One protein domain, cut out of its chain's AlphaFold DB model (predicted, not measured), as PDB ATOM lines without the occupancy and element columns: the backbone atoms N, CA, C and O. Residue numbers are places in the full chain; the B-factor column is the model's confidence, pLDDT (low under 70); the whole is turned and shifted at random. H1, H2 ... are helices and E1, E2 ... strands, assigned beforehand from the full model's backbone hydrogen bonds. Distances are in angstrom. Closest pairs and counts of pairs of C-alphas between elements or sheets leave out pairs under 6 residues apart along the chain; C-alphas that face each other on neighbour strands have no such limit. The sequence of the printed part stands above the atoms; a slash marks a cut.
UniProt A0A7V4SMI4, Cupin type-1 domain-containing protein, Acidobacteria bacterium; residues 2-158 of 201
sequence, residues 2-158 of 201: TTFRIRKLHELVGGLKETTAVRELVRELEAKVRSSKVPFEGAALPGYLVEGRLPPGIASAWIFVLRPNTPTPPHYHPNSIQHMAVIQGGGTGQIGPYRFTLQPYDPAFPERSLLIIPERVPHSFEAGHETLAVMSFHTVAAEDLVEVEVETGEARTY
ATOM      1  N   THR A   2     180.438 160.942 193.978       67.25
ATOM      2  CA  THR A   2     180.772 161.358 195.355       67.25
ATOM      3  C   THR A   2     179.884 160.728 196.438       67.25
ATOM      4  O   THR A   2     180.409 160.210 197.419       67.25
ATOM      5  N   THR A   3     178.564 160.655 196.238       74.88
ATOM      6  CA  THR A   3     177.619 160.127 197.247       74.88
ATOM      7  C   THR A   3     177.832 158.640 197.566       74.88
ATOM      8  O   THR A   3     177.798 158.239 198.726       74.88
ATOM      9  N   PHE A   4     178.118 157.812 196.552       82.56
ATOM     10  CA  PHE A   4     178.393 156.381 196.757       82.56
ATOM     11  C   PHE A   4     179.674 156.158 197.569       82.56
ATOM     12  O   PHE A   4     179.700 155.321 198.471       82.56
ATOM     13  N   ARG A   5     180.728 156.935 197.281       88.94
ATOM     14  CA  ARG A   5     181.992 156.874 198.023       88.94
ATOM     15  C   ARG A   5     181.780 157.208 199.498       88.94
ATOM     16  O   ARG A   5     182.212 156.432 200.341       88.94
ATOM     17  N   ILE A   6     181.097 158.315 199.794       88.62
ATOM     18  CA  ILE A   6     180.836 158.759 201.173       88.62
ATOM     19  C   ILE A   6     180.067 157.683 201.943       88.62
ATOM     20  O   ILE A   6     180.487 157.292 203.029       88.62
ATOM     21  N   ARG A   7     179.008 157.119 201.348       90.12
ATOM     22  CA  ARG A   7     178.248 156.025 201.965       90.12
ATOM     23  C   ARG A   7     179.122 154.806 202.269       90.12
ATOM     24  O   ARG A   7     179.017 154.233 203.349       90.12
ATOM     25  N   LYS A   8     180.003 154.413 201.344       94.12
ATOM     26  CA  LYS A   8     180.870 153.248 201.557       94.12
ATOM     27  C   LYS A   8     181.921 153.491 202.638       94.12
ATOM     28  O   LYS A   8     182.185 152.596 203.434       94.12
ATOM     29  N   LEU A   9     182.496 154.691 202.686       96.00
ATOM     30  CA  LEU A   9     183.416 155.081 203.753       96.00
ATOM     31  C   LEU A   9     182.717 155.103 205.113       96.00
ATOM     32  O   LEU A   9     183.272 154.598 206.078       96.00
ATOM     33  N   HIS A  10     181.481 155.596 205.175       94.00
ATOM     34  CA  HIS A  10     180.655 155.543 206.378       94.00
ATOM     35  C   HIS A  10     180.459 154.095 206.869       94.00
ATOM     36  O   HIS A  10     180.798 153.776 208.007       94.00
ATOM     37  N   GLU A  11     180.023 153.179 205.996       94.00
ATOM     38  CA  GLU A  11     179.900 151.750 206.339       94.00
ATOM     39  C   GLU A  11     181.220 151.163 206.868       94.00
ATOM     40  O   GLU A  11     181.224 150.379 207.821       94.00
ATOM     41  N   LEU A  12     182.353 151.554 206.270       96.75
ATOM     42  CA  LEU A  12     183.673 151.108 206.705       96.75
ATOM     43  C   LEU A  12     184.049 151.650 208.077       96.75
ATOM     44  O   LEU A  12     184.454 150.854 208.914       96.75
ATOM     45  N   VAL A  13     183.891 152.949 208.329       97.31
ATOM     46  CA  VAL A  13     184.194 153.547 209.638       97.31
ATOM     47  C   VAL A  13     183.353 152.886 210.723       97.31
ATOM     48  O   VAL A  13     183.901 152.424 211.724       97.31
ATOM     49  N   GLY A  14     182.037 152.781 210.500       95.50
ATOM     50  CA  GLY A  14     181.110 152.177 211.453       95.50
ATOM     51  C   GLY A  14     181.464 150.728 211.791       95.50
ATOM     52  O   GLY A  14     181.452 150.359 212.961       95.50
ATOM     53  N   GLY A  15     181.829 149.921 210.792       95.56
ATOM     54  CA  GLY A  15     182.218 148.529 211.017       95.56
ATOM     55  C   GLY A  15     183.624 148.365 211.599       95.56
ATOM     56  O   GLY A  15     183.832 147.542 212.485       95.56
ATOM     57  N   LEU A  16     184.605 149.124 211.105       97.25
ATOM     58  CA  LEU A  16     186.015 148.955 211.462       97.25
ATOM     59  C   LEU A  16     186.334 149.472 212.864       97.25
ATOM     60  O   LEU A  16     187.103 148.814 213.565       97.25
ATOM     61  N   LYS A  17     185.734 150.590 213.303       95.81
ATOM     62  CA  LYS A  17     186.009 151.175 214.631       95.81
ATOM     63  C   LYS A  17     185.675 150.227 215.792       95.81
ATOM     64  O   LYS A  17     186.253 150.330 216.869       95.81
ATOM     65  N   GLU A  18     184.771 149.278 215.557       94.62
ATOM     66  CA  GLU A  18     184.355 148.283 216.548       94.62
ATOM     67  C   GLU A  18     185.219 147.015 216.549       94.62
ATOM     68  O   GLU A  18     185.109 146.192 217.456       94.62
ATOM     69  N   THR A  19     186.096 146.841 215.556       97.00
ATOM     70  CA  THR A  19     186.941 145.645 215.467       97.00
ATOM     71  C   THR A  19     188.042 145.651 216.524       97.00
ATOM     72  O   THR A  19     188.647 146.686 216.817       97.00
ATOM     73  N   THR A  20     188.362 144.467 217.054       97.44
ATOM     74  CA  THR A  20     189.482 144.282 217.987       97.44
ATOM     75  C   THR A  20     190.793 144.799 217.399       97.44
ATOM     76  O   THR A  20     191.486 145.551 218.071       97.44
ATOM     77  N   ALA A  21     191.068 144.500 216.126       97.12
ATOM     78  CA  ALA A  21     192.292 144.918 215.445       97.12
ATOM     79  C   ALA A  21     192.475 146.446 215.406       97.12
ATOM     80  O   ALA A  21     193.565 146.942 215.681       97.12
ATOM     81  N   VAL A  22     191.418 147.218 215.112       97.94
ATOM     82  CA  VAL A  22     191.505 148.690 215.127       97.94
ATOM     83  C   VAL A  22     191.691 149.213 216.548       97.94
ATOM     84  O   VAL A  22     192.508 150.102 216.764       97.94
ATOM     85  N   ARG A  23     190.980 148.652 217.530       97.75
ATOM     86  CA  ARG A  23     191.117 149.063 218.937       97.75
ATOM     87  C   ARG A  23     192.506 148.752 219.498       97.75
ATOM     88  O   ARG A  23     193.030 149.533 220.284       97.75
ATOM     89  N   GLU A  24     193.098 147.626 219.115       98.19
ATOM     90  CA  GLU A  24     194.479 147.274 219.462       98.19
ATOM     91  C   GLU A  24     195.469 148.237 218.816       98.19
ATOM     92  O   GLU A  24     196.297 148.797 219.528       98.19
ATOM     93  N   LEU A  25     195.308 148.530 217.522       98.25
ATOM     94  CA  LEU A  25     196.152 149.499 216.827       98.25
ATOM     95  C   LEU A  25     196.080 150.895 217.464       98.25
ATOM     96  O   LEU A  25     197.111 151.537 217.651       98.25
ATOM     97  N   VAL A  26     194.883 151.358 217.842       98.38
ATOM     98  CA  VAL A  26     194.719 152.622 218.578       98.38
ATOM     99  C   VAL A  26     195.504 152.577 219.889       98.38
ATOM    100  O   VAL A  26     196.306 153.473 220.127       98.38
ATOM    101  N   ARG A  27     195.360 151.520 220.703       98.44
ATOM    102  CA  ARG A  27     196.099 151.381 221.974       98.44
ATOM    103  C   ARG A  27     197.617 151.358 221.788       98.44
ATOM    104  O   ARG A  27     198.346 151.936 222.593       98.44
ATOM    105  N   GLU A  28     198.107 150.701 220.742       98.25
ATOM    106  CA  GLU A  28     199.535 150.681 220.416       98.25
ATOM    107  C   GLU A  28     200.050 152.077 220.052       98.25
ATOM    108  O   GLU A  28     201.085 152.512 220.562       98.25
ATOM    109  N   LEU A  29     199.321 152.801 219.199       98.25
ATOM    110  CA  LEU A  29     199.671 154.168 218.817       98.25
ATOM    111  C   LEU A  29     199.567 155.128 220.011       98.25
ATOM    112  O   LEU A  29     200.455 155.953 220.201       98.25
ATOM    113  N   GLU A  30     198.562 154.981 220.876       98.12
ATOM    114  CA  GLU A  30     198.456 155.725 222.138       98.12
ATOM    115  C   GLU A  30     199.679 155.511 223.032       98.12
ATOM    116  O   GLU A  30     200.207 156.467 223.607       98.12
ATOM    117  N   ALA A  31     200.156 154.269 223.146       97.94
ATOM    118  CA  ALA A  31     201.356 153.954 223.908       97.94
ATOM    119  C   ALA A  31     202.607 154.613 223.300       97.94
ATOM    120  O   ALA A  31     203.407 155.178 224.048       97.94
ATOM    121  N   LYS A  32     202.751 154.605 221.965       97.44
ATOM    122  CA  LYS A  32     203.854 155.277 221.246       97.44
ATOM    123  C   LYS A  32     203.818 156.795 221.401       97.44
ATOM    124  O   LYS A  32     204.844 157.414 221.674       97.44
ATOM    125  N   VAL A  33     202.641 157.410 221.290       96.62
ATOM    126  CA  VAL A  33     202.481 158.847 221.547       96.62
ATOM    127  C   VAL A  33     202.867 159.146 222.993       96.62
ATOM    128  O   VAL A  33     203.650 160.054 223.247       96.62
ATOM    129  N   ARG A  34     202.403 158.358 223.967       95.62
ATOM    130  CA  ARG A  34     202.727 158.590 225.383       95.62
ATOM    131  C   ARG A  34     204.225 158.494 225.683       95.62
ATOM    132  O   ARG A  34     204.706 159.254 226.519       95.62
ATOM    133  N   SER A  35     204.944 157.581 225.032       95.94
ATOM    134  CA  SER A  35     206.377 157.352 225.266       95.94
ATOM    135  C   SER A  35     207.308 158.251 224.443       95.94
ATOM    136  O   SER A  35     208.495 158.341 224.754       95.94
ATOM    137  N   SER A  36     206.795 158.933 223.421       94.25
ATOM    138  CA  SER A  36     207.549 159.857 222.570       94.25
ATOM    139  C   SER A  36     207.278 161.325 222.930       94.25
ATOM    140  O   SER A  36     206.517 161.632 223.849       94.25
ATOM    141  N   LYS A  37     207.899 162.255 222.191       92.81
ATOM    142  CA  LYS A  37     207.605 163.701 222.241       92.81
ATOM    143  C   LYS A  37     206.851 164.205 221.008       92.81
ATOM    144  O   LYS A  37     206.607 165.403 220.902       92.81
ATOM    145  N   VAL A  38     206.496 163.321 220.075       93.31
ATOM    146  CA  VAL A  38     205.820 163.735 218.842       93.31
ATOM    147  C   VAL A  38     204.361 164.124 219.125       93.31
ATOM    148  O   VAL A  38     203.768 163.626 220.097       93.31
ATOM    149  N   PRO A  39     203.779 165.032 218.316       95.62
ATOM    150  CA  PRO A  39     202.386 165.453 218.468       95.62
ATOM    151  C   PRO A  39     201.392 164.343 218.112       95.62
ATOM    152  O   PRO A  39     200.275 164.341 218.623       95.62
ATOM    153  N   PHE A  40     201.783 163.388 217.266       96.94
ATOM    154  CA  PHE A  40     200.941 162.265 216.874       96.94
ATOM    155  C   PHE A  40     201.751 161.103 216.300       96.94
ATOM    156  O   PHE A  40     202.891 161.285 215.880       96.94
ATOM    157  N   GLU A  41     201.119 159.934 216.248       97.00
ATOM    158  CA  GLU A  41     201.619 158.721 215.598       97.00
ATOM    159  C   GLU A  41     200.572 158.183 214.622       97.00
ATOM    160  O   GLU A  41     199.371 158.408 214.798       97.00
ATOM    161  N   GLY A  42     201.018 157.456 213.598       97.06
ATOM    162  CA  GLY A  42     200.139 156.915 212.567       97.06
ATOM    163  C   GLY A  42     200.561 155.542 212.069       97.06
ATOM    164  O   GLY A  42     201.742 155.206 212.056       97.06
ATOM    165  N   ALA A  43     199.585 154.750 211.635       97.69
ATOM    166  CA  ALA A  43     199.820 153.471 210.979       97.69
ATOM    167  C   ALA A  43     198.734 153.167 209.945       97.69
ATOM    168  O   ALA A  43     197.552 153.462 210.152       97.69
ATOM    169  N   ALA A  44     199.135 152.546 208.836       97.69
ATOM    170  CA  ALA A  44     198.197 152.046 207.842       97.69
ATOM    171  C   ALA A  44     197.374 150.900 208.446       97.69
ATOM    172  O   ALA A  44     197.892 150.072 209.200       97.69
ATOM    173  N   LEU A  45     196.088 150.834 208.102       96.75
ATOM    174  CA  LEU A  45     195.261 149.697 208.480       96.75
ATOM    175  C   LEU A  45     195.789 148.421 207.804       96.75
ATOM    176  O   LEU A  45     196.105 148.454 206.611       96.75
ATOM    177  N   PRO A  46     195.837 147.284 208.524       91.94
ATOM    178  CA  PRO A  46     196.218 146.007 207.940       91.94
ATOM    179  C   PRO A  46     195.416 145.670 206.679       91.94
ATOM    180  O   PRO A  46     194.191 145.811 206.661       91.94
ATOM    181  N   GLY A  47     196.095 145.158 205.648       91.06
ATOM    182  CA  GLY A  47     195.484 144.866 204.345       91.06
ATOM    183  C   GLY A  47     194.227 143.999 204.440       91.06
ATOM    184  O   GLY A  47     193.209 144.342 203.849       91.06
ATOM    185  N   TYR A  48     194.233 142.962 205.284       93.31
ATOM    186  CA  TYR A  48     193.081 142.070 205.473       93.31
ATOM    187  C   TYR A  48     191.807 142.782 205.975       93.31
ATOM    188  O   TYR A  48     190.707 142.258 205.815       93.31
ATOM    189  N   LEU A  49     191.925 143.975 206.575       94.06
ATOM    190  CA  LEU A  49     190.773 144.771 206.998       94.06
ATOM    191  C   LEU A  49     190.159 145.588 205.858       94.06
ATOM    192  O   LEU A  49     188.992 145.959 205.967       94.06
ATOM    193  N   VAL A  50     190.909 145.895 204.797       94.19
ATOM    194  CA  VAL A  50     190.518 146.900 203.788       94.19
ATOM    195  C   VAL A  50     190.589 146.407 202.340       94.19
ATOM    196  O   VAL A  50     189.944 146.992 201.466       94.19
ATOM    197  N   GLU A  51     191.304 145.317 202.070       91.50
ATOM    198  CA  GLU A  51     191.448 144.726 200.742       91.50
ATOM    199  C   GLU A  51     190.082 144.322 200.168       91.50
ATOM    200  O   GLU A  51     189.257 143.695 200.831       91.50
ATOM    201  N   GLY A  52     189.796 144.775 198.944       93.19
ATOM    202  CA  GLY A  52     188.499 144.580 198.286       93.19
ATOM    203  C   GLY A  52     187.320 145.345 198.908       93.19
ATOM    204  O   GLY A  52     186.202 145.245 198.404       93.19
ATOM    205  N   ARG A  53     187.537 146.118 199.982       95.62
ATOM    206  CA  ARG A  53     186.476 146.838 200.708       95.62
ATOM    207  C   ARG A  53     186.471 148.345 200.452       95.62
ATOM    208  O   ARG A  53     185.413 148.964 200.591       95.62
ATOM    209  N   LEU A  54     187.615 148.930 200.088       96.69
ATOM    210  CA  LEU A  54     187.735 150.360 199.789       96.69
ATOM    211  C   LEU A  54     186.910 150.748 198.545       96.69
ATOM    212  O   LEU A  54     186.915 150.019 197.549       96.69
ATOM    213  N   PRO A  55     186.191 151.887 198.566       96.31
ATOM    214  CA  PRO A  55     185.450 152.350 197.399       96.31
ATOM    215  C   PRO A  55     186.383 152.829 196.274       96.31
ATOM    216  O   PRO A  55     187.506 153.259 196.541       96.31
ATOM    217  N   PRO A  56     185.904 152.867 195.015       94.75
ATOM    218  CA  PRO A  56     186.690 153.363 193.891       94.75
ATOM    219  C   PRO A  56     187.301 154.753 194.128       94.75
ATOM    220  O   PRO A  56     186.619 155.727 194.486       94.75
ATOM    221  N   GLY A  57     188.606 154.841 193.871       94.81
ATOM    222  CA  GLY A  57     189.410 156.046 194.058       94.81
ATOM    223  C   GLY A  57     189.913 156.269 195.484       94.81
ATOM    224  O   GLY A  57     190.513 157.305 195.717       94.81
ATOM    225  N   ILE A  58     189.683 155.343 196.419       97.62
ATOM    226  CA  ILE A  58     190.380 155.287 197.710       97.62
ATOM    227  C   ILE A  58     191.361 154.118 197.657       97.62
ATOM    228  O   ILE A  58     190.980 153.017 197.262       97.62
ATOM    229  N   ALA A  59     192.613 154.363 198.032       97.06
ATOM    230  CA  ALA A  59     193.707 153.410 197.862       97.06
ATOM    231  C   ALA A  59     194.417 153.046 199.173       97.06
ATOM    232  O   ALA A  59     195.109 152.032 199.219       97.06
ATOM    233  N   SER A  60     194.218 153.807 200.249       98.00
ATOM    234  CA  SER A  60     194.712 153.429 201.574       98.00
ATOM    235  C   SER A  60     193.805 153.922 202.697       98.00
ATOM    236  O   SER A  60     192.981 154.824 202.511       98.00
ATOM    237  N   ALA A  61     193.954 153.295 203.861       98.38
ATOM    238  CA  ALA A  61     193.269 153.647 205.095       98.38
ATOM    239  C   ALA A  61     194.253 153.584 206.266       98.38
ATOM    240  O   ALA A  61     195.160 152.752 206.265       98.38
ATOM    241  N   TRP A  62     194.068 154.452 207.250       98.62
ATOM    242  CA  TRP A  62     195.033 154.742 208.304       98.62
ATOM    243  C   TRP A  62     194.330 155.001 209.627       98.62
ATOM    244  O   TRP A  62     193.195 155.481 209.641       98.62
ATOM    245  N   ILE A  63     195.035 154.740 210.724       98.62
ATOM    246  CA  ILE A  63     194.724 155.285 212.042       98.62
ATOM    247  C   ILE A  63     195.814 156.283 212.405       98.62
ATOM    248  O   ILE A  63     196.998 155.954 212.329       98.62
ATOM    249  N   PHE A  64     195.404 157.474 212.830       98.44
ATOM    250  CA  PHE A  64     196.281 158.451 213.467       98.44
ATOM    251  C   PHE A  64     195.791 158.723 214.882       98.44
ATOM    252  O   PHE A  64     194.586 158.833 215.115       98.44
ATOM    253  N   VAL A  65     196.727 158.826 215.819       98.62
ATOM    254  CA  VAL A  65     196.466 159.094 217.232       98.62
ATOM    255  C   VAL A  65     197.245 160.336 217.643       98.62
ATOM    256  O   VAL A  65     198.468 160.369 217.524       98.62
ATOM    257  N   LEU A  66     196.530 161.361 218.100       98.50
ATOM    258  CA  LEU A  66     197.052 162.688 218.425       98.50
ATOM    259  C   LEU A  66     197.126 162.874 219.938       98.50
ATOM    260  O   LEU A  66     196.183 162.551 220.665       98.50
ATOM    261  N   ARG A  67     198.241 163.438 220.407       97.94
ATOM    262  CA  ARG A  67     198.493 163.723 221.821       97.94
ATOM    263  C   ARG A  67     197.461 164.717 222.377       97.94
ATOM    264  O   ARG A  67     197.206 165.725 221.721       97.94
ATOM    265  N   PRO A  68     196.945 164.501 223.604       97.75
ATOM    266  CA  PRO A  68     196.079 165.465 224.282       97.75
ATOM    267  C   PRO A  68     196.670 166.879 224.350       97.75
ATOM    268  O   PRO A  68     197.863 167.041 224.622       97.75
ATOM    269  N   ASN A  69     195.823 167.894 224.173       97.00
ATOM    270  CA  ASN A  69     196.148 169.324 224.262       97.00
ATOM    271  C   ASN A  69     197.386 169.717 223.435       97.00
ATOM    272  O   ASN A  69     198.210 170.523 223.868       97.00
ATOM    273  N   THR A  70     197.580 169.064 222.289       96.25
ATOM    274  CA  THR A  70     198.735 169.284 221.418       96.25
ATOM    275  C   THR A  70     198.254 169.427 219.978       96.25
ATOM    276  O   THR A  70     197.675 168.477 219.441       96.25
ATOM    277  N   PRO A  71     198.474 170.583 219.331       96.25
ATOM    278  CA  PRO A  71     198.147 170.744 217.926       96.25
ATOM    279  C   PRO A  71     199.144 169.975 217.056       96.25
ATOM    280  O   PRO A  71     200.347 169.939 217.330       96.25
ATOM    281  N   THR A  72     198.663 169.392 215.966       96.81
ATOM    282  CA  THR A  72     199.539 168.973 214.877       96.81
ATOM    283  C   THR A  72     200.049 170.215 214.147       96.81
ATOM    284  O   THR A  72     199.263 171.143 213.926       96.81
ATOM    285  N   PRO A  73     201.311 170.227 213.688       96.25
ATOM    286  CA  PRO A  73     201.773 171.240 212.750       96.25
ATOM    287  C   PRO A  73     200.830 171.321 211.538       96.25
ATOM    288  O   PRO A  73     200.352 170.271 211.079       96.25
ATOM    289  N   PRO A  74     200.509 172.525 211.036       97.88
ATOM    290  CA  PRO A  74     199.759 172.666 209.800       97.88
ATOM    291  C   PRO A  74     200.478 171.959 208.655       97.88
ATOM    292  O   PRO A  74     201.665 172.163 208.423       97.88
ATOM    293  N   HIS A  75     199.757 171.119 207.925       98.38
ATOM    294  CA  HIS A  75     200.311 170.355 206.814       98.38
ATOM    295  C   HIS A  75     199.294 170.203 205.690       98.38
ATOM    296  O   HIS A  75     198.120 170.544 205.831       98.38
ATOM    297  N   TYR A  76     199.741 169.701 204.546       98.62
ATOM    298  CA  TYR A  76     198.866 169.308 203.451       98.62
ATOM    299  C   TYR A  76     199.377 168.049 202.757       98.62
ATOM    300  O   TYR A  76     200.565 167.724 202.789       98.62
ATOM    301  N   HIS A  77     198.470 167.362 202.065       98.31
ATOM    302  CA  HIS A  77     198.813 166.237 201.205       98.31
ATOM    303  C   HIS A  77     198.813 166.700 199.742       98.31
ATOM    304  O   HIS A  77     197.747 167.011 199.199       98.31
ATOM    305  N   PRO A  78     199.977 166.796 199.070       98.06
ATOM    306  CA  PRO A  78     200.049 167.318 197.707       98.06
ATOM    307  C   PRO A  78     199.477 166.374 196.648       98.06
ATOM    308  O   PRO A  78     199.279 166.807 195.514       98.06
ATOM    309  N   ASN A  79     199.280 165.105 197.001       98.06
ATOM    310  CA  ASN A  79     198.929 164.024 196.089       98.06
ATOM    311  C   ASN A  79     197.699 163.223 196.532       98.06
ATOM    312  O   ASN A  79     197.430 162.181 195.946       98.06
ATOM    313  N   SER A  80     196.986 163.653 197.576       98.44
ATOM    314  CA  SER A  80     195.876 162.890 198.139       98.44
ATOM    315  C   SER A  80     194.709 163.766 198.575       98.44
ATOM    316  O   SER A  80     194.907 164.766 199.261       98.44
ATOM    317  N   ILE A  81     193.489 163.339 198.242       98.31
ATOM    318  CA  ILE A  81     192.275 163.802 198.915       98.31
ATOM    319  C   ILE A  81     192.067 162.905 200.132       98.31
ATOM    320  O   ILE A  81     191.908 161.685 200.003       98.31
ATOM    321  N   GLN A  82     192.018 163.511 201.308       98.19
ATOM    322  CA  GLN A  82     191.800 162.805 202.557       98.19
ATOM    323  C   GLN A  82     190.318 162.811 202.936       98.19
ATOM    324  O   GLN A  82     189.624 163.817 202.803       98.19
ATOM    325  N   HIS A  83     189.832 161.672 203.421       97.88
ATOM    326  CA  HIS A  83     188.525 161.541 204.056       97.88
ATOM    327  C   HIS A  83     188.754 161.055 205.483       97.88
ATOM    328  O   HIS A  83     189.321 159.984 205.675       97.88
ATOM    329  N   MET A  84     188.336 161.828 206.476       97.69
ATOM    330  CA  MET A  84     188.669 161.588 207.876       97.69
ATOM    331  C   MET A  84     187.406 161.452 208.723       97.69
ATOM    332  O   MET A  84     186.470 162.235 208.578       97.69
ATOM    333  N   ALA A  85     187.403 160.491 209.641       98.19
ATOM    334  CA  ALA A  85     186.408 160.370 210.698       98.19
ATOM    335  C   ALA A  85     187.102 160.252 212.057       98.19
ATOM    336  O   ALA A  85     188.065 159.502 212.206       98.19
ATOM    337  N   VAL A  86     186.587 160.949 213.065       98.19
ATOM    338  CA  VAL A  86     187.023 160.763 214.454       98.19
ATOM    339  C   VAL A  86     186.406 159.475 214.982       98.19
ATOM    340  O   VAL A  86     185.195 159.305 214.911       98.19
ATOM    341  N   ILE A  87     187.209 158.563 215.522       97.81
ATOM    342  CA  ILE A  87     186.708 157.297 216.082       97.81
ATOM    343  C   ILE A  87     186.807 157.239 217.609       97.81
ATOM    344  O   ILE A  87     186.126 156.417 218.217       97.81
ATOM    345  N   GLN A  88     187.603 158.118 218.223       97.12
ATOM    346  CA  GLN A  88     187.737 158.262 219.674       97.12
ATOM    347  C   GLN A  88     188.182 159.687 220.028       97.12
ATOM    348  O   GLN A  88     189.009 160.257 219.316       97.12
ATOM    349  N   GLY A  89     187.682 160.230 221.141       96.56
ATOM    350  CA  GLY A  89     188.065 161.547 221.654       96.56
ATOM    351  C   GLY A  89     187.381 162.712 220.934       96.56
ATOM    352  O   GLY A  89     186.328 162.565 220.317       96.56
ATOM    353  N   GLY A  90     187.978 163.896 221.025       96.44
ATOM    354  CA  GLY A  90     187.461 165.123 220.426       96.44
ATOM    355  C   GLY A  90     188.505 166.230 220.462       96.44
ATOM    356  O   GLY A  90     189.623 166.023 220.937       96.44
ATOM    357  N   GLY A  91     188.157 167.406 219.949       97.38
ATOM    358  CA  GLY A  91     189.103 168.514 219.868       97.38
ATOM    359  C   GLY A  91     188.660 169.606 218.910       97.38
ATOM    360  O   GLY A  91     187.465 169.790 218.674       97.38
ATOM    361  N   THR A  92     189.621 170.311 218.326       98.31
ATOM    362  CA  THR A  92     189.363 171.313 217.288       98.31
ATOM    363  C   THR A  92     190.170 171.019 216.032       98.31
ATOM    364  O   THR A  92     191.207 170.361 216.076       98.31
ATOM    365  N   GLY A  93     189.660 171.465 214.890       97.94
ATOM    366  CA  GLY A  93     190.316 171.316 213.602       97.94
ATOM    367  C   GLY A  93     190.296 172.612 212.815       97.94
ATOM    368  O   GLY A  93     189.394 173.440 212.974       97.94
ATOM    369  N   GLN A  94     191.288 172.762 211.946       98.38
ATOM    370  CA  GLN A  94     191.330 173.789 210.924       98.38
ATOM    371  C   GLN A  94     191.573 173.138 209.561       98.38
ATOM    372  O   GLN A  94     192.504 172.354 209.413       98.38
ATOM    373  N   ILE A  95     190.751 173.472 208.564       97.94
ATOM    374  CA  ILE A  95     190.952 173.097 207.156       97.94
ATOM    375  C   ILE A  95     190.843 174.377 206.326       97.94
ATOM    376  O   ILE A  95     189.779 174.996 206.246       97.94
ATOM    377  N   GLY A  96     191.955 174.802 205.728       97.12
ATOM    378  CA  GLY A  96     192.070 176.109 205.090       97.12
ATOM    379  C   GLY A  96     191.677 177.238 206.063       97.12
ATOM    380  O   GLY A  96     192.243 177.317 207.158       97.12
ATOM    381  N   PRO A  97     190.717 178.113 205.707       96.19
ATOM    382  CA  PRO A  97     190.270 179.201 206.579       96.19
ATOM    383  C   PRO A  97     189.240 178.766 207.638       96.19
ATOM    384  O   PRO A  97     188.869 179.572 208.490       96.19
ATOM    385  N   TYR A  98     188.736 177.530 207.588       97.38
ATOM    386  CA  TYR A  98     187.611 177.094 208.416       97.38
ATOM    387  C   TYR A  98     188.084 176.401 209.690       97.38
ATOM    388  O   TYR A  98     188.829 175.425 209.616       97.38
ATOM    389  N   ARG A  99     187.598 176.866 210.847       97.50
ATOM    390  CA  ARG A  99     187.784 176.226 212.159       97.50
ATOM    391  C   ARG A  99     186.491 175.574 212.635       97.50
ATOM    392  O   ARG A  99     185.413 176.119 212.417       97.50
ATOM    393  N   PHE A 100     186.601 174.425 213.293       96.69
ATOM    394  CA  PHE A 100     185.451 173.646 213.754       96.69
ATOM    395  C   PHE A 100     185.813 172.731 214.929       96.69
ATOM    396  O   PHE A 100     186.986 172.482 215.212       96.69
ATOM    397  N   THR A 101     184.789 172.210 215.600       97.06
ATOM    398  CA  THR A 101     184.938 171.203 216.655       97.06
ATOM    399  C   THR A 101     184.942 169.805 216.049       97.06
ATOM    400  O   THR A 101     184.101 169.472 215.217       97.06
ATOM    401  N   LEU A 102     185.874 168.976 216.499       96.75
ATOM    402  CA  LEU A 102     185.947 167.560 216.172       96.75
ATOM    403  C   LEU A 102     185.047 166.773 217.120       96.75
ATOM    404  O   LEU A 102     185.204 166.850 218.341       96.75
ATOM    405  N   GLN A 103     184.127 166.003 216.549       93.94
ATOM    406  CA  GLN A 103     183.224 165.125 217.285       93.94
ATOM    407  C   GLN A 103     183.405 163.682 216.817       93.94
ATOM    408  O   GLN A 103     183.643 163.477 215.621       93.94
ATOM    409  N   PRO A 104     183.267 162.694 217.721       95.19
ATOM    410  CA  PRO A 104     183.222 161.292 217.345       95.19
ATOM    411  C   PRO A 104     182.225 161.033 216.223       95.19
ATOM    412  O   PRO A 104     181.160 161.644 216.144       95.19
ATOM    413  N   TYR A 105     182.582 160.084 215.373       95.31
ATOM    414  CA  TYR A 105     181.748 159.621 214.289       95.31
ATOM    415  C   TYR A 105     180.379 159.164 214.805       95.31
ATOM    416  O   TYR A 105     180.288 158.272 215.655       95.31
ATOM    417  N   ASP A 106     179.326 159.743 214.232       93.50
ATOM    418  CA  ASP A 106     177.938 159.429 214.527       93.50
ATOM    419  C   ASP A 106     177.309 158.722 213.315       93.50
ATOM    420  O   ASP A 106     177.147 159.327 212.246       93.50
ATOM    421  N   PRO A 107     176.930 157.438 213.445       90.12
ATOM    422  CA  PRO A 107     176.296 156.719 212.354       90.12
ATOM    423  C   PRO A 107     174.934 157.309 211.939       90.12
ATOM    424  O   PRO A 107     174.482 157.041 210.827       90.12
ATOM    425  N   ALA A 108     174.282 158.121 212.777       91.00
ATOM    426  CA  ALA A 108     173.050 158.818 212.414       91.00
ATOM    427  C   ALA A 108     173.291 159.998 211.454       91.00
ATOM    428  O   ALA A 108     172.380 160.378 210.717       91.00
ATOM    429  N   PHE A 109     174.512 160.552 211.410       89.94
ATOM    430  CA  PHE A 109     174.854 161.715 210.582       89.94
ATOM    431  C   PHE A 109     176.127 161.506 209.730       89.94
ATOM    432  O   PHE A 109     177.091 162.265 209.862       89.94
ATOM    433  N   PRO A 110     176.124 160.547 208.775       84.31
ATOM    434  CA  PRO A 110     177.281 160.178 207.947       84.31
ATOM    435  C   PRO A 110     178.048 161.355 207.344       84.31
ATOM    436  O   PRO A 110     179.272 161.412 207.399       84.31
ATOM    437  N   GLU A 111     177.308 162.281 206.736       85.31
ATOM    438  CA  GLU A 111     177.862 163.387 205.957       85.31
ATOM    439  C   GLU A 111     178.475 164.468 206.849       85.31
ATOM    440  O   GLU A 111     179.325 165.225 206.396       85.31
ATOM    441  N   ARG A 112     178.070 164.524 208.124       86.75
ATOM    442  CA  ARG A 112     178.648 165.428 209.128       86.75
ATOM    443  C   ARG A 112     179.851 164.804 209.829       86.75
ATOM    444  O   ARG A 112     180.723 165.526 210.296       86.75
ATOM    445  N   SER A 113     179.898 163.476 209.899       91.19
ATOM    446  CA  SER A 113     180.952 162.720 210.580       91.19
ATOM    447  C   SER A 113     182.145 162.346 209.696       91.19
ATOM    448  O   SER A 113     183.125 161.804 210.207       91.19
ATOM    449  N   LEU A 114     182.077 162.618 208.388       94.38
ATOM    450  CA  LEU A 114     183.177 162.437 207.441       94.38
ATOM    451  C   LEU A 114     183.648 163.788 206.906       94.38
ATOM    452  O   LEU A 114     182.964 164.437 206.119       94.38
ATOM    453  N   LEU A 115     184.855 164.181 207.296       95.19
ATOM    454  CA  LEU A 115     185.517 165.385 206.813       95.19
ATOM    455  C   LEU A 115     186.257 165.068 205.515       95.19
ATOM    456  O   LEU A 115     186.977 164.074 205.444       95.19
ATOM    457  N   ILE A 116     186.095 165.911 204.497       96.31
ATOM    458  CA  ILE A 116     186.809 165.790 203.221       96.31
ATOM    459  C   ILE A 116     187.805 166.936 203.124       96.31
ATOM    460  O   ILE A 116     187.421 168.103 203.148       96.31
ATOM    461  N   ILE A 117     189.078 166.590 202.990       97.88
ATOM    462  CA  ILE A 117     190.189 167.529 202.910       97.88
ATOM    463  C   ILE A 117     190.787 167.398 201.506       97.88
ATOM    464  O   ILE A 117     191.338 166.343 201.170       97.88
ATOM    465  N   PRO A 118     190.633 168.419 200.645       98.12
ATOM    466  CA  PRO A 118     191.176 168.378 199.295       98.12
ATOM    467  C   PRO A 118     192.707 168.360 199.275       98.12
ATOM    468  O   PRO A 118     193.373 168.762 200.231       98.12
ATOM    469  N   GLU A 119     193.259 167.951 198.135       97.94
ATOM    470  CA  GLU A 119     194.693 168.050 197.866       97.94
ATOM    471  C   GLU A 119     195.200 169.476 198.088       97.94
ATOM    472  O   GLU A 119     194.541 170.448 197.711       97.94
ATOM    473  N   ARG A 120     196.405 169.591 198.656       98.06
ATOM    474  CA  ARG A 120     197.104 170.873 198.865       98.06
ATOM    475  C   ARG A 120     196.352 171.889 199.726       98.06
ATOM    476  O   ARG A 120     196.717 173.061 199.723       98.06
ATOM    477  N   VAL A 121     195.336 171.466 200.474       98.62
ATOM    478  CA  VAL A 121     194.666 172.326 201.449       98.62
ATOM    479  C   VAL A 121     195.344 172.154 202.808       98.62
ATOM    480  O   VAL A 121     195.317 171.045 203.350       98.62
ATOM    481  N   PRO A 122     195.940 173.224 203.372       98.50
ATOM    482  CA  PRO A 122     196.499 173.195 204.715       98.50
ATOM    483  C   PRO A 122     195.458 172.801 205.753       98.50
ATOM    484  O   PRO A 122     194.330 173.300 205.728       98.50
ATOM    485  N   HIS A 123     195.839 171.937 206.680       98.62
ATOM    486  CA  HIS A 123     195.001 171.531 207.790       98.62
ATOM    487  C   HIS A 123     195.830 171.189 209.028       98.62
ATOM    488  O   HIS A 123     197.001 170.822 208.942       98.62
ATOM    489  N   SER A 124     195.208 171.345 210.190       98.19
ATOM    490  CA  SER A 124     195.765 170.976 211.490       98.19
ATOM    491  C   SER A 124     194.650 170.575 212.444       98.19
ATOM    492  O   SER A 124     193.497 170.997 212.302       98.19
ATOM    493  N   PHE A 125     194.997 169.759 213.433       98.25
ATOM    494  CA  PHE A 125     194.065 169.291 214.448       98.25
ATOM    495  C   PHE A 125     194.698 169.392 215.825       98.25
ATOM    496  O   PHE A 125     195.886 169.135 215.988       98.25
ATOM    497  N   GLU A 126     193.895 169.726 216.822       98.12
ATOM    498  CA  GLU A 126     194.298 169.753 218.221       98.12
ATOM    499  C   GLU A 126     193.358 168.855 219.011       98.12
ATOM    500  O   GLU A 126     192.144 169.082 219.038       98.12
ATOM    501  N   ALA A 127     193.915 167.817 219.632       97.88
ATOM    502  CA  ALA A 127     193.155 166.974 220.542       97.88
ATOM    503  C   ALA A 127     192.791 167.763 221.807       97.88
ATOM    504  O   ALA A 127     193.576 168.581 222.284       97.88
ATOM    505  N   GLY A 128     191.617 167.486 222.373       96.50
ATOM    506  CA  GLY A 128     191.219 168.020 223.673       96.50
ATOM    507  C   GLY A 128     191.994 167.378 224.829       96.50
ATOM    508  O   GLY A 128     193.161 167.007 224.713       96.50
ATOM    509  N   HIS A 129     191.327 167.209 225.970       95.56
ATOM    510  CA  HIS A 129     191.952 166.645 227.171       95.56
ATOM    511  C   HIS A 129     192.276 165.147 227.074       95.56
ATOM    512  O   HIS A 129     193.100 164.649 227.839       95.56
ATOM    513  N   GLU A 130     191.652 164.442 226.134       94.62
ATOM    514  CA  GLU A 130     191.899 163.033 225.845       94.62
ATOM    515  C   GLU A 130     192.616 162.872 224.507       94.62
ATOM    516  O   GLU A 130     192.636 163.779 223.671       94.62
ATOM    517  N   THR A 131     193.198 161.695 224.294       96.38
ATOM    518  CA  THR A 131     193.814 161.361 223.014       96.38
ATOM    519  C   THR A 131     192.741 161.338 221.930       96.38
ATOM    520  O   THR A 131     191.662 160.772 222.118       96.38
ATOM    521  N   LEU A 132     193.047 161.922 220.779       98.31
ATOM    522  CA  LEU A 132     192.159 161.912 219.623       98.31
ATOM    523  C   LEU A 132     192.625 160.831 218.650       98.31
ATOM    524  O   LEU A 132     193.755 160.890 218.170       98.31
ATOM    525  N   ALA A 133     191.762 159.866 218.334       98.50
ATOM    526  CA  ALA A 133     192.031 158.875 217.297       98.50
ATOM    527  C   ALA A 133     191.134 159.123 216.086       98.50
ATOM    528  O   ALA A 133     189.908 159.221 216.206       98.50
ATOM    529  N   VAL A 134     191.743 159.182 214.905       98.56
ATOM    530  CA  VAL A 134     191.041 159.368 213.636       98.56
ATOM    531  C   VAL A 134     191.322 158.207 212.696       98.56
ATOM    532  O   VAL A 134     192.438 157.694 212.623       98.56
ATOM    533  N   MET A 135     190.295 157.807 211.955       98.69
ATOM    534  CA  MET A 135     190.424 156.934 210.799       98.69
ATOM    535  C   MET A 135     190.479 157.802 209.548       98.69
ATOM    536  O   MET A 135     189.590 158.624 209.321       98.69
ATOM    537  N   SER A 136     191.520 157.620 208.745       98.25
ATOM    538  CA  SER A 136     191.793 158.446 207.574       98.25
ATOM    539  C   SER A 136     191.894 157.596 206.315       98.25
ATOM    540  O   SER A 136     192.572 156.574 206.307       98.25
ATOM    541  N   PHE A 137     191.238 158.016 205.239       98.44
ATOM    542  CA  PHE A 137     191.253 157.361 203.935       98.44
ATOM    543  C   PHE A 137     191.832 158.295 202.885       98.44
ATOM    544  O   PHE A 137     191.454 159.462 202.811       98.44
ATOM    545  N   HIS A 138     192.695 157.762 202.032       98.44
ATOM    546  CA  HIS A 138     193.459 158.552 201.073       98.44
ATOM    547  C   HIS A 138     193.280 158.014 199.654       98.44
ATOM    548  O   HIS A 138     193.100 156.811 199.438       98.44
ATOM    549  N   THR A 139     193.334 158.909 198.667       98.06
ATOM    550  CA  THR A 139     193.198 158.556 197.242       98.06
ATOM    551  C   THR A 139     194.458 157.920 196.648       98.06
ATOM    552  O   THR A 139     194.419 157.438 195.519       98.06
ATOM    553  N   VAL A 140     195.553 157.873 197.410       97.75
ATOM    554  CA  VAL A 140     196.825 157.227 197.050       97.75
ATOM    555  C   VAL A 140     197.112 156.008 197.916       97.75
ATOM    556  O   VAL A 140     196.543 155.844 199.001       97.75
ATOM    557  N   ALA A 141     197.980 155.136 197.404       96.44
ATOM    558  CA  ALA A 141     198.481 153.985 198.139       96.44
ATOM    559  C   ALA A 141     199.226 154.429 199.406       96.44
ATOM    560  O   ALA A 141     199.696 155.566 199.501       96.44
ATOM    561  N   ALA A 142     199.325 153.533 200.387       96.00
ATOM    562  CA  ALA A 142     199.903 153.868 201.684       96.00
ATOM    563  C   ALA A 142     201.383 154.277 201.558       96.00
ATOM    564  O   ALA A 142     201.843 155.205 202.218       96.00
ATOM    565  N   GLU A 143     202.113 153.633 200.651       94.94
ATOM    566  CA  GLU A 143     203.540 153.860 200.407       94.94
ATOM    567  C   GLU A 143     203.818 155.170 199.660       94.94
ATOM    568  O   GLU A 143     204.955 155.643 199.635       94.94
ATOM    569  N   ASP A 144     202.785 155.737 199.035       96.44
ATOM    570  CA  ASP A 144     202.875 156.943 198.221       96.44
ATOM    571  C   ASP A 144     202.299 158.167 198.945       96.44
ATOM    572  O   ASP A 144     202.388 159.272 198.417       96.44
ATOM    573  N   LEU A 145     201.706 158.015 200.135       97.62
ATOM    574  CA  LEU A 145     201.145 159.141 200.879       97.62
ATOM    575  C   LEU A 145     202.257 160.097 201.329       97.62
ATOM    576  O   LEU A 145     203.141 159.718 202.100       97.62
ATOM    577  N   VAL A 146     202.179 161.341 200.855       97.31
ATOM    578  CA  VAL A 146     203.111 162.417 201.205       97.31
ATOM    579  C   VAL A 146     202.394 163.426 202.088       97.31
ATOM    580  O   VAL A 146     201.281 163.848 201.781       97.31
ATOM    581  N   GLU A 147     203.049 163.833 203.163       97.50
ATOM    582  CA  GLU A 147     202.678 164.985 203.979       97.50
ATOM    583  C   GLU A 147     203.742 166.068 203.796       97.50
ATOM    584  O   GLU A 147     204.933 165.753 203.793       97.50
ATOM    585  N   VAL A 148     203.319 167.321 203.626       98.31
ATOM    586  CA  VAL A 148     204.206 168.488 203.599       98.31
ATOM    587  C   VAL A 148     203.779 169.449 204.696       98.31
ATOM    588  O   VAL A 148     202.633 169.901 204.701       98.31
ATOM    589  N   GLU A 149     204.687 169.746 205.618       97.88
ATOM    590  CA  GLU A 149     204.464 170.740 206.667       97.88
ATOM    591  C   GLU A 149     204.502 172.157 206.058       97.88
ATOM    592  O   GLU A 149     205.260 172.432 205.126       97.88
ATOM    593  N   VAL A 150     203.610 173.041 206.506       97.50
ATOM    594  CA  VAL A 150     203.339 174.334 205.856       97.50
ATOM    595  C   VAL A 150     204.451 175.356 206.074       97.50
ATOM    596  O   VAL A 150     204.775 176.082 205.134       97.50
ATOM    597  N   GLU A 151     205.000 175.461 207.283       95.94
ATOM    598  CA  GLU A 151     205.968 176.508 207.637       95.94
ATOM    599  C   GLU A 151     207.362 176.228 207.064       95.94
ATOM    600  O   GLU A 151     208.018 177.113 206.515       95.94
ATOM    601  N   THR A 152     207.809 174.984 207.172       96.62
ATOM    602  CA  THR A 152     209.139 174.505 206.786       96.62
ATOM    603  C   THR A 152     209.183 174.002 205.347       96.62
ATOM    604  O   THR A 152     210.242 174.019 204.719       96.62
ATOM    605  N   GLY A 153     208.051 173.538 204.811       96.88
ATOM    606  CA  GLY A 153     207.999 172.842 203.528       96.88
ATOM    607  C   GLY A 153     208.615 171.438 203.562       96.88
ATOM    608  O   GLY A 153     208.778 170.828 202.502       96.88
ATOM    609  N   GLU A 154     208.972 170.917 204.741       96.38
ATOM    610  CA  GLU A 154     209.523 169.573 204.871       96.38
ATOM    611  C   GLU A 154     208.484 168.525 204.469       96.38
ATOM    612  O   GLU A 154     207.333 168.542 204.912       96.38
ATOM    613  N   ALA A 155     208.906 167.599 203.609       95.69
ATOM    614  CA  ALA A 155     208.074 166.516 203.117       95.69
ATOM    615  C   ALA A 155     208.453 165.198 203.794       95.69
ATOM    616  O   ALA A 155     209.632 164.847 203.874       95.69
ATOM    617  N   ARG A 156     207.447 164.420 204.196       93.12
ATOM    618  CA  ARG A 156     207.636 163.071 204.739       93.12
ATOM    619  C   ARG A 156     206.658 162.063 204.152       93.12
ATOM    620  O   ARG A 156     205.569 162.411 203.695       93.12
ATOM    621  N   THR A 157     207.058 160.798 204.205       93.31
ATOM    622  CA  THR A 157     206.190 159.632 204.003       93.31
ATOM    623  C   THR A 157     206.058 158.883 205.324       93.31
ATOM    624  O   THR A 157     206.984 158.887 206.131       93.31
ATOM    625  N   TYR A 158     204.918 158.236 205.559       87.81
ATOM    626  CA  TYR A 158     204.673 157.534 206.829       87.81
ATOM    627  C   TYR A 158     205.226 156.113 206.868       87.81
ATOM    628  O   TYR A 158     205.512 155.593 207.943       87.81
TER     629      TYR A 158
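What this domain is: This is residues 2 to 158 of the 201 residues of the protein "Cupin type-1 domain-containing protein" of Acidobacteria bacterium (UniProt A0A7V4SMI4). A strongly twisted sheet of five strands, E1 E2 E8 E3 E6, makes the core, with two longer helices, H1 and H2, over one face and a smaller sheet, E5 E4 E7, over the opposite face. The hairpin of E9 and E10 sits at one side, tied to the long stretch 67 to 81 by a short pairing. The printed part has 157 residues with four named helices and ten named strands, in the order H1 H2 E1 H3 E2 E3 E4 E5 H4 E6 E7 E8 E9 E10; each sheet is antiparallel and the class is mixed. The whole is compact, with a radius of gyration of the C-alphas of 14.3 A and spans of 36 by 30 by 29 A.

How they stand to each other: H1, residues 2 to 16, and H2, residues 20 to 35, lie on the same face of the sheet of E1, residues 40 to 44, E2, 60 to 66, E8, 132 to 138, E3, 82 to 88, and E6, 115 to 117, as two layers, helices on one face of a sheet. H1 has a height over the sheet of 10.2 A, with C-alphas 13 and 135 closest to E8 at 7.2 A; H2 has a height of 8.4 A, with C-alphas 29 and 41 closest to E1 at 5.9 A. H1 and H2 are close but not clearly touching, about perpendicular at 81 degrees, C-alphas 16 and 22 being closest at 6.6 A. H3, residues 47 to 50, only grazes this sheet, and so does H4, residues 110 to 113. H1 touches H4 with residues 6 to 10 alone, C-alphas 10 and 110 being closest at 5.9 A. Within hydrogen-bond range are N 43 and O 63 of E1 and E2, 2.9 A, N 62 and O 136 of E2 and E8, 2.8 A, N 83 and O 137 of E3 and E8, 2.8 A, and N 84 and O 115 of E3 and E6, 2.8 A. In the smaller sheet, E5, residues 98 to 102, forms a hairpin with E4, residues 91 to 95, N 93 and O 100 at 2.9 A; E7, residues 123 to 127, is the other neighbour of E4, N 94 and O 124 at 2.8 A. The closest C-alphas of E2 and E7 are 66 and 127, 6.2 A apart. E9, residues 146 to 149, and E10, residues 155 to 157, form a hairpin, N 147 and O 156 at 2.9 A. In H1 and H2 every O i to N i+4 pair is within hydrogen-bond range; H3 and H4 are too short for such a pair.

Where its parts are: H1 begins at C-alpha 2, (180.772, 161.358, 195.355), and is 21.0 A long; H2 is 22.6 A. E2, E8 and E3 measure 19.4 A, 18.9 A and 18.2 A. E10 ends at C-alpha 157, (206.190, 159.632, 204.003).

The domain as a whole: The C-alphas of Thr 3 and Ser 35 are the two farthest apart, 40.2 A. The printed part has no cut, and the link E2 to E3, 15 residues, is long. Mean pLDDT of the printed part is 95.8; residue 2 is under 70.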